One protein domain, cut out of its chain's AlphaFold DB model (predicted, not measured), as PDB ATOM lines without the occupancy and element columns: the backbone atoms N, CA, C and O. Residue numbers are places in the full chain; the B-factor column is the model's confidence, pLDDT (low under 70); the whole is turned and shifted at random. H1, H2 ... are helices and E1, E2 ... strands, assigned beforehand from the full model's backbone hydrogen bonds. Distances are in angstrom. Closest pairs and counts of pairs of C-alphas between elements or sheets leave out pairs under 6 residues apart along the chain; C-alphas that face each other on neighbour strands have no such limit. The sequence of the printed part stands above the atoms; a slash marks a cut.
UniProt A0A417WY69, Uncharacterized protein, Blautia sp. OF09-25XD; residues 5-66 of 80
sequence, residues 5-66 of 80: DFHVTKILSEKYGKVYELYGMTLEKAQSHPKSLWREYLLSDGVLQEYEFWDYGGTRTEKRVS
ATOM      1  N   ASP A   5     239.435 198.336 313.191       77.81
ATOM      2  CA  ASP A   5     238.769 199.555 313.659       77.81
ATOM      3  C   ASP A   5     239.374 200.007 314.990       77.81
ATOM      4  O   ASP A   5     239.764 201.164 315.118       77.81
ATOM      5  N   PHE A   6     239.596 199.081 315.937       87.44
ATOM      6  CA  PHE A   6     240.236 199.428 317.205       87.44
ATOM      7  C   PHE A   6     241.076 198.319 317.847       87.44
ATOM      8  O   PHE A   6     240.857 197.122 317.641       87.44
ATOM      9  N   HIS A   7     242.022 198.735 318.693       91.62
ATOM     10  CA  HIS A   7     242.796 197.857 319.564       91.62
ATOM     11  C   HIS A   7     242.698 198.281 321.030       91.62
ATOM     12  O   HIS A   7     242.999 199.419 321.379       91.62
ATOM     13  N   VAL A   8     242.335 197.364 321.920       92.44
ATOM     14  CA  VAL A   8     242.297 197.635 323.364       92.44
ATOM     15  C   VAL A   8     243.730 197.739 323.876       92.44
ATOM     16  O   VAL A   8     244.501 196.788 323.783       92.44
ATOM     17  N   THR A   9     244.118 198.892 324.408       93.56
ATOM     18  CA  THR A   9     245.467 199.130 324.950       93.56
ATOM     19  C   THR A   9     245.546 198.780 326.423       93.56
ATOM     20  O   THR A   9     246.573 198.283 326.888       93.56
ATOM     21  N   LYS A  10     244.472 199.041 327.172       95.19
ATOM     22  CA  LYS A  10     244.478 198.922 328.628       95.19
ATOM     23  C   LYS A  10     243.071 198.739 329.178       95.19
ATOM     24  O   LYS A  10     242.149 199.436 328.776       95.19
ATOM     25  N   ILE A  11     242.931 197.872 330.176       96.88
ATOM     26  CA  ILE A  11     241.734 197.831 331.018       96.88
ATOM     27  C   ILE A  11     241.952 198.786 332.194       96.88
ATOM     28  O   ILE A  11     242.951 198.684 332.910       96.88
ATOM     29  N   LEU A  12     241.062 199.763 332.349       96.81
ATOM     30  CA  LEU A  12     241.143 200.797 333.384       96.81
ATOM     31  C   LEU A  12     240.417 200.368 334.658       96.81
ATOM     32  O   LEU A  12     240.891 200.645 335.758       96.81
ATOM     33  N   SER A  13     239.273 199.701 334.513       96.69
ATOM     34  CA  SER A  13     238.475 199.204 335.630       96.69
ATOM     35  C   SER A  13     237.600 198.040 335.192       96.69
ATOM     36  O   SER A  13     237.138 198.000 334.051       96.69
ATOM     37  N   GLU A  14     237.340 197.127 336.122       97.12
ATOM     38  CA  GLU A  14     236.454 195.988 335.927       97.12
ATOM     39  C   GLU A  14     235.513 195.859 337.117       97.12
ATOM     40  O   GLU A  14     235.925 195.906 338.279       97.12
ATOM     41  N   LYS A  15     234.231 195.659 336.822       97.56
ATOM     42  CA  LYS A  15     233.225 195.303 337.816       97.56
ATOM     43  C   LYS A  15     232.510 194.039 337.371       97.56
ATOM     44  O   LYS A  15     231.815 194.041 336.360       97.56
ATOM     45  N   TYR A  16     232.661 192.988 338.162       97.06
ATOM     46  CA  TYR A  16     232.042 191.690 337.931       97.06
ATOM     47  C   TYR A  16     230.652 191.624 338.572       97.06
ATOM     48  O   TYR A  16     230.408 192.241 339.612       97.06
ATOM     49  N   GLY A  17     229.738 190.882 337.953       96.25
ATOM     50  CA  GLY A  17     228.383 190.666 338.461       96.25
ATOM     51  C   GLY A  17     227.489 190.014 337.415       96.25
ATOM     52  O   GLY A  17     227.955 189.653 336.332       96.25
ATOM     53  N   LYS A  18     226.192 189.883 337.702       96.62
ATOM     54  CA  LYS A  18     225.249 189.476 336.655       96.62
ATOM     55  C   LYS A  18     225.064 190.605 335.656       96.62
ATOM     56  O   LYS A  18     224.957 191.771 336.037       96.62
ATOM     57  N   VAL A  19     224.982 190.270 334.371       96.56
ATOM     58  CA  VAL A  19     224.869 191.259 333.285       96.56
ATOM     59  C   VAL A  19     223.704 192.231 333.521       96.56
ATOM     60  O   VAL A  19     223.858 193.436 333.329       96.56
ATOM     61  N   TYR A  20     222.558 191.753 334.016       96.38
ATOM     62  CA  TYR A  20     221.430 192.627 334.349       96.38
ATOM     63  C   TYR A  20     221.753 193.648 335.456       96.38
ATOM     64  O   TYR A  20     221.323 194.797 335.360       96.38
ATOM     65  N   GLU A  21     222.531 193.271 336.477       96.75
ATOM     66  CA  GLU A  21     222.947 194.176 337.561       96.75
ATOM     67  C   GLU A  21     223.913 195.237 337.039       96.75
ATOM     68  O   GLU A  21     223.840 196.402 337.432       96.75
ATOM     69  N   LEU A  22     224.791 194.848 336.111       96.50
ATOM     70  CA  LEU A  22     225.740 195.748 335.459       96.50
ATOM     71  C   LEU A  22     225.040 196.788 334.571       96.50
ATOM     72  O   LEU A  22     225.522 197.913 334.464       96.50
ATOM     73  N   TYR A  23     223.869 196.457 334.013       94.69
ATOM     74  CA  TYR A  23     222.977 197.414 333.344       94.69
ATOM     75  C   TYR A  23     222.078 198.220 334.299       94.69
ATOM     76  O   TYR A  23     221.281 199.039 333.838       94.69
ATOM     77  N   GLY A  24     222.152 197.996 335.616       94.62
ATOM     78  CA  GLY A  24     221.263 198.639 336.591       94.62
ATOM     79  C   GLY A  24     219.802 198.186 336.480       94.62
ATOM     80  O   GLY A  24     218.888 198.934 336.829       94.62
ATOM     81  N   MET A  25     219.558 196.983 335.954       95.00
ATOM     82  CA  MET A  25     218.225 196.391 335.848       95.00
ATOM     83  C   MET A  25     217.868 195.595 337.106       95.00
ATOM     84  O   MET A  25     218.735 195.116 337.833       95.00
ATOM     85  N   THR A  26     216.568 195.397 337.337       95.88
ATOM     86  CA  THR A  26     216.082 194.433 338.330       95.88
ATOM     87  C   THR A  26     216.040 193.025 337.740       95.88
ATOM     88  O   THR A  26     215.867 192.847 336.528       95.88
ATOM     89  N   LEU A  27     216.134 192.014 338.606       95.12
ATOM     90  CA  LEU A  27     216.024 190.609 338.210       95.12
ATOM     91  C   LEU A  27     214.697 190.317 337.490       95.12
ATOM     92  O   LEU A  27     214.679 189.623 336.477       95.12
ATOM     93  N   GLU A  28     213.595 190.900 337.963       95.62
ATOM     94  CA  GLU A  28     212.266 190.747 337.358       95.62
ATOM     95  C   GLU A  28     212.240 191.246 335.907       95.62
ATOM     96  O   GLU A  28     211.713 190.575 335.016       95.62
ATOM     97  N   LYS A  29     212.867 192.400 335.637       94.25
ATOM     98  CA  LYS A  29     212.958 192.968 334.285       94.25
ATOM     99  C   LYS A  29     213.842 192.119 333.369       94.25
ATOM    100  O   LYS A  29     213.553 191.997 332.181       94.25
ATOM    101  N   ALA A  30     214.900 191.519 333.911       93.31
ATOM    102  CA  ALA A  30     215.750 190.598 333.164       93.31
ATOM    103  C   ALA A  30     215.003 189.310 332.785       93.31
ATOM    104  O   ALA A  30     215.010 188.914 331.621       93.31
ATOM    105  N   GLN A  31     214.299 188.690 333.737       93.44
ATOM    106  CA  GLN A  31     213.566 187.434 333.525       93.44
ATOM    107  C   GLN A  31     212.346 187.589 332.609       93.44
ATOM    108  O   GLN A  31     212.032 186.683 331.838       93.44
ATOM    109  N   SER A  32     211.678 188.742 332.659       93.56
ATOM    110  CA  SER A  32     210.521 189.059 331.809       93.56
ATOM    111  C   SER A  32     210.896 189.477 330.383       93.56
ATOM    112  O   SER A  32     210.009 189.764 329.577       93.56
ATOM    113  N   HIS A  33     212.187 189.485 330.023       93.19
ATOM    114  CA  HIS A  33     212.606 189.879 328.684       93.19
ATOM    115  C   HIS A  33     212.015 188.928 327.618       93.19
ATOM    116  O   HIS A  33     212.173 187.702 327.720       93.19
ATOM    117  N   PRO A  34     211.348 189.451 326.566       92.81
ATOM    118  CA  PRO A  34     210.564 188.634 325.632       92.81
ATOM    119  C   PRO A  34     211.425 187.697 324.776       92.81
ATOM    120  O   PRO A  34     210.959 186.653 324.332       92.81
ATOM    121  N   LYS A  35     212.696 188.048 324.552       94.88
ATOM    122  CA  LYS A  35     213.651 187.234 323.788       94.88
ATOM    123  C   LYS A  35     214.456 186.328 324.727       94.88
ATOM    124  O   LYS A  35     215.163 186.863 325.579       94.88
ATOM    125  N   SER A  36     214.399 185.004 324.525       92.50
ATOM    126  CA  SER A  36     215.122 184.006 325.346       92.50
ATOM    127  C   SER A  36     216.626 184.256 325.375       92.50
ATOM    128  O   SER A  36     217.181 184.427 326.450       92.50
ATOM    129  N   LEU A  37     217.259 184.424 324.208       93.00
ATOM    130  CA  LEU A  37     218.707 184.654 324.122       93.00
ATOM    131  C   LEU A  37     219.160 185.880 324.926       93.00
ATOM    132  O   LEU A  37     220.182 185.852 325.600       93.00
ATOM    133  N   TRP A  38     218.367 186.953 324.899       93.00
ATOM    134  CA  TRP A  38     218.645 188.146 325.697       93.00
ATOM    135  C   TRP A  38     218.444 187.908 327.189       93.00
ATOM    136  O   TRP A  38     219.188 188.450 327.994       93.00
ATOM    137  N   ARG A  39     217.452 187.105 327.571       95.00
ATOM    138  CA  ARG A  39     217.238 186.714 328.966       95.00
ATOM    139  C   ARG A  39     218.418 185.899 329.486       95.00
ATOM    140  O   ARG A  39     218.922 186.192 330.560       95.00
ATOM    141  N   GLU A  40     218.877 184.926 328.709       94.62
ATOM    142  CA  GLU A  40     220.048 184.103 329.023       94.62
ATOM    143  C   GLU A  40     221.308 184.969 329.149       94.62
ATOM    144  O   GLU A  40     222.018 184.868 330.145       94.62
ATOM    145  N   TYR A  41     221.516 185.904 328.215       95.00
ATOM    146  CA  TYR A  41     222.593 186.894 328.286       95.00
ATOM    147  C   TYR A  41     222.510 187.750 329.557       95.00
ATOM    148  O   TYR A  41     223.483 187.854 330.297       95.00
ATOM    149  N   LEU A  42     221.343 188.322 329.865       95.56
ATOM    150  CA  LEU A  42     221.147 189.174 331.042       95.56
ATOM    151  C   LEU A  42     221.378 188.421 332.361       95.56
ATOM    152  O   LEU A  42     221.873 189.018 333.314       95.56
ATOM    153  N   LEU A  43     221.024 187.137 332.426       95.50
ATOM    154  CA  LEU A  43     221.189 186.289 333.612       95.50
ATOM    155  C   LEU A  43     222.583 185.642 333.715       95.50
ATOM    156  O   LEU A  43     222.895 185.017 334.736       95.50
ATOM    157  N   SER A  44     223.418 185.785 332.686       96.31
ATOM    158  CA  SER A  44     224.792 185.287 332.692       96.31
ATOM    159  C   SER A  44     225.707 186.130 333.584       96.31
ATOM    160  O   SER A  44     225.406 187.278 333.932       96.31
ATOM    161  N   ASP A  45     226.825 185.531 333.992       97.69
ATOM    162  CA  ASP A  45     227.918 186.259 334.626       97.69
ATOM    163  C   ASP A  45     228.631 187.121 333.583       97.69
ATOM    164  O   ASP A  45     228.925 186.681 332.467       97.69
ATOM    165  N   GLY A  46     228.906 188.365 333.955       97.19
ATOM    166  CA  GLY A  46     229.503 189.345 333.070       97.19
ATOM    167  C   GLY A  46     230.443 190.294 333.785       97.19
ATOM    168  O   GLY A  46     230.675 190.220 334.998       97.19
ATOM    169  N   VAL A  47     230.983 191.207 332.992       97.69
ATOM    170  CA  VAL A  47     231.895 192.246 333.445       97.69
ATOM    171  C   VAL A  47     231.522 193.571 332.791       97.69
ATOM    172  O   VAL A  47     231.206 193.645 331.606       97.69
ATOM    173  N   LEU A  48     231.513 194.631 333.594       97.81
ATOM    174  CA  LEU A  48     231.509 196.007 333.124       97.81
ATOM    175  C   LEU A  48     232.962 196.463 333.096       97.81
ATOM    176  O   LEU A  48     233.570 196.625 334.156       97.81
ATOM    177  N   GLN A  49     233.501 196.655 331.900       97.25
ATOM    178  CA  GLN A  49     234.869 197.108 331.696       97.25
ATOM    179  C   GLN A  49     234.865 198.566 331.258       97.25
ATOM    180  O   GLN A  49     234.149 198.941 330.331       97.25
ATOM    181  N   GLU A  50     235.678 199.380 331.924       97.44
ATOM    182  CA  GLU A  50     236.150 200.650 331.382       97.44
ATOM    183  C   GLU A  50     237.527 200.382 330.777       97.44
ATOM    184  O   GLU A  50     238.427 199.922 331.482       97.44
ATOM    185  N   TYR A  51     237.693 200.611 329.478       95.69
ATOM    186  CA  TYR A  51     238.931 200.303 328.767       95.69
ATOM    187  C   TYR A  51     239.347 201.438 327.851       95.69
ATOM    188  O   TYR A  51     238.527 202.172 327.302       95.69
ATOM    189  N   GLU A  52     240.654 201.545 327.696       95.50
ATOM    190  CA  GLU A  52     241.292 202.372 326.699       95.50
ATOM    191  C   GLU A  52     241.521 201.539 325.438       95.50
ATOM    192  O   GLU A  52     241.958 200.383 325.499       95.50
ATOM    193  N   PHE A  53     241.228 202.132 324.292       93.94
ATOM    194  CA  PHE A  53     241.524 201.565 322.993       93.94
ATOM    195  C   PHE A  53     242.067 202.635 322.061       93.94
ATOM    196  O   PHE A  53     241.797 203.823 322.218       93.94
ATOM    197  N   TRP A  54     242.836 202.216 321.073       91.44
ATOM    198  CA  TRP A  54     243.256 203.069 319.978       91.44
ATOM    199  C   TRP A  54     242.440 202.728 318.746       91.44
ATOM    200  O   TRP A  54     242.257 201.558 318.418       91.44
ATOM    201  N   ASP A  55     241.987 203.769 318.079       87.69
ATOM    202  CA  ASP A  55     241.266 203.733 316.816       87.69
ATOM    203  C   ASP A  55     242.019 204.633 315.816       87.69
ATOM    204  O   ASP A  55     242.944 205.359 316.202       87.69
ATOM    205  N   TYR A  56     241.637 204.640 314.537       77.81
ATOM    206  CA  TYR A  56     242.202 205.533 313.512       77.81
ATOM    207  C   TYR A  56     242.262 207.013 313.940       77.81
ATOM    208  O   TYR A  56     243.113 207.761 313.455       77.81
ATOM    209  N   GLY A  57     241.383 207.444 314.852       78.75
ATOM    210  CA  GLY A  57     241.369 208.795 315.428       78.75
ATOM    211  C   GLY A  57     242.237 209.019 316.678       78.75
ATOM    212  O   GLY A  57     242.199 210.120 317.228       78.75
ATOM    213  N   GLY A  58     242.977 208.013 317.148       86.19
ATOM    214  CA  GLY A  58     243.788 208.050 318.367       86.19
ATOM    215  C   GLY A  58     243.179 207.278 319.540       86.19
ATOM    216  O   GLY A  58     242.270 206.465 319.382       86.19
ATOM    217  N   THR A  59     243.709 207.529 320.736       91.06
ATOM    218  CA  THR A  59     243.327 206.823 321.962       91.06
ATOM    219  C   THR A  59     242.008 207.344 322.535       91.06
ATOM    220  O   THR A  59     241.820 208.553 322.691       91.06
ATOM    221  N   ARG A  60     241.095 206.432 322.873       91.56
ATOM    222  CA  ARG A  60     239.766 206.692 323.440       91.56
ATOM    223  C   ARG A  60     239.499 205.772 324.623       91.56
ATOM    224  O   ARG A  60     240.122 204.725 324.753       91.56
ATOM    225  N   THR A  61     238.526 206.151 325.445       93.94
ATOM    226  CA  THR A  61     238.041 205.338 326.564       93.94
ATOM    227  C   THR A  61     236.563 205.029 326.378       93.94
ATOM    228  O   THR A  61     235.784 205.929 326.062       93.94
ATOM    229  N   GLU A  62     236.160 203.784 326.620       93.69
ATOM    230  CA  GLU A  62     234.762 203.351 326.571       93.69
ATOM    231  C   GLU A  62     234.403 202.449 327.753       93.69
ATOM    232  O   GLU A  62     235.266 201.852 328.400       93.69
ATOM    233  N   LYS A  63     233.099 202.384 328.047       95.81
ATOM    234  CA  LYS A  63     232.505 201.452 329.002       95.81
ATOM    235  C   LYS A  63     231.636 200.445 328.277       95.81
ATOM    236  O   LYS A  63     230.699 200.837 327.585       95.81
ATOM    237  N   ARG A  64     231.876 199.161 328.523       94.81
ATOM    238  CA  ARG A  64     231.077 198.077 327.950       94.81
ATOM    239  C   ARG A  64     230.715 197.041 328.999       94.81
ATOM    240  O   ARG A  64     231.551 196.655 329.808       94.81
ATOM    241  N   VAL A  65     229.469 196.580 328.943       96.44
ATOM    242  CA  VAL A  65     229.033 195.353 329.615       96.44
ATOM    243  C   VAL A  65     229.111 194.211 328.609       96.44
ATOM    244  O   VAL A  65     228.552 194.321 327.514       96.44
ATOM    245  N   SER A  66     229.774 193.127 328.987       94.75
ATOM    246  CA  SER A  66     229.873 191.893 328.208       94.75
ATOM    247  C   SER A  66     229.708 190.670 329.112       94.75
ATOM    248  O   SER A  66     229.787 190.774 330.342       94.75
TER     249      SER A  66
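Overview. This is residues 5 to 66 of the 80 residues of an uncharacterized protein of Blautia sp. OF09-25XD (UniProt A0A417WY69). A long, twisted ribbon of three strands, E1, E2 and E3, makes one part of the domain, and a small head of three short helices, H1, H2 and H3, sits at one end of it. H1 packs on the sheet over E2, H3 only grazes the sheet, and H2 is farthest out. The printed part has 62 residues, with the order E1, H1, H2, H3, E2, E3 along the chain; the sheet's order is E1, E2, E3, antiparallel throughout, and the class is mixed, helices and strands. The whole is loose, with a radius of gyration of the C-alphas of 14.1 A, and only just elongated, with spans of 41 by 21 by 14 A.

Along the chain. Find C-alpha 6 at (240.236, 199.428, 317.205), where E1, residues 6 to 18, begins; it runs 26.5 A to C-alpha 18 and bends by 88 degrees at residue 9. E2, residues 45 to 55, starts from C-alpha 45 at (227.918, 186.259, 334.626), runs 28.3 A and bends by 62 degrees at residue 52. E3, residues 58 to 66, runs 23.5 A, bends by 56 degrees at residue 63 and ends at C-alpha 66, at (229.873, 191.893, 328.208). Between E1 and E2 look for H1, residues 19 to 22, H2, residues 27 to 31, and H3, residues 36 to 43, which is 10.5 A long.

Arrangement. Start at E2, the inner strand. E1 is its antiparallel neighbour at 162 degrees; look at N 9 and O 52, 2.8 A, and N 48 and O 15, 2.8 A, both within hydrogen-bond range. E2 and E3 form a hairpin, antiparallel at 167 degrees, with N 51 and O 62 at 2.9 A. H1 is on the sheet, over E2, at a height over the sheet of 7.0 A; its closest C-alphas to E2 are those of Val 19 and Gly 46, 5.0 A apart. H3 only grazes the sheet, with residues 41 to 43. H1 and H3 touch, closest at the C-alphas of Tyr 20 and Leu 42, 4.8 A apart. H2 touches H3, closest at the C-alphas of Gln 31 and Arg 39, 5.9 A. H1 and H2 touch only at the corner, and only just, with 3 pairs of C-alphas within 8 A; the closest are those of Tyr 20 and Ala 30, 6.1 A. H2 is not on the sheet and is apart from E1, E2 and E3. In H2 and H3 every O i to N i+4 pair is within hydrogen-bond range; H1 is too short for such a pair.

Size, cuts and confidence. The two C-alphas farthest apart are those of Glu 28 and Tyr 56, 41.0 A. The printed part has no cut, and its five links are tight. The mean pLDDT of the printed part is 93.9, and no printed residue is under 70.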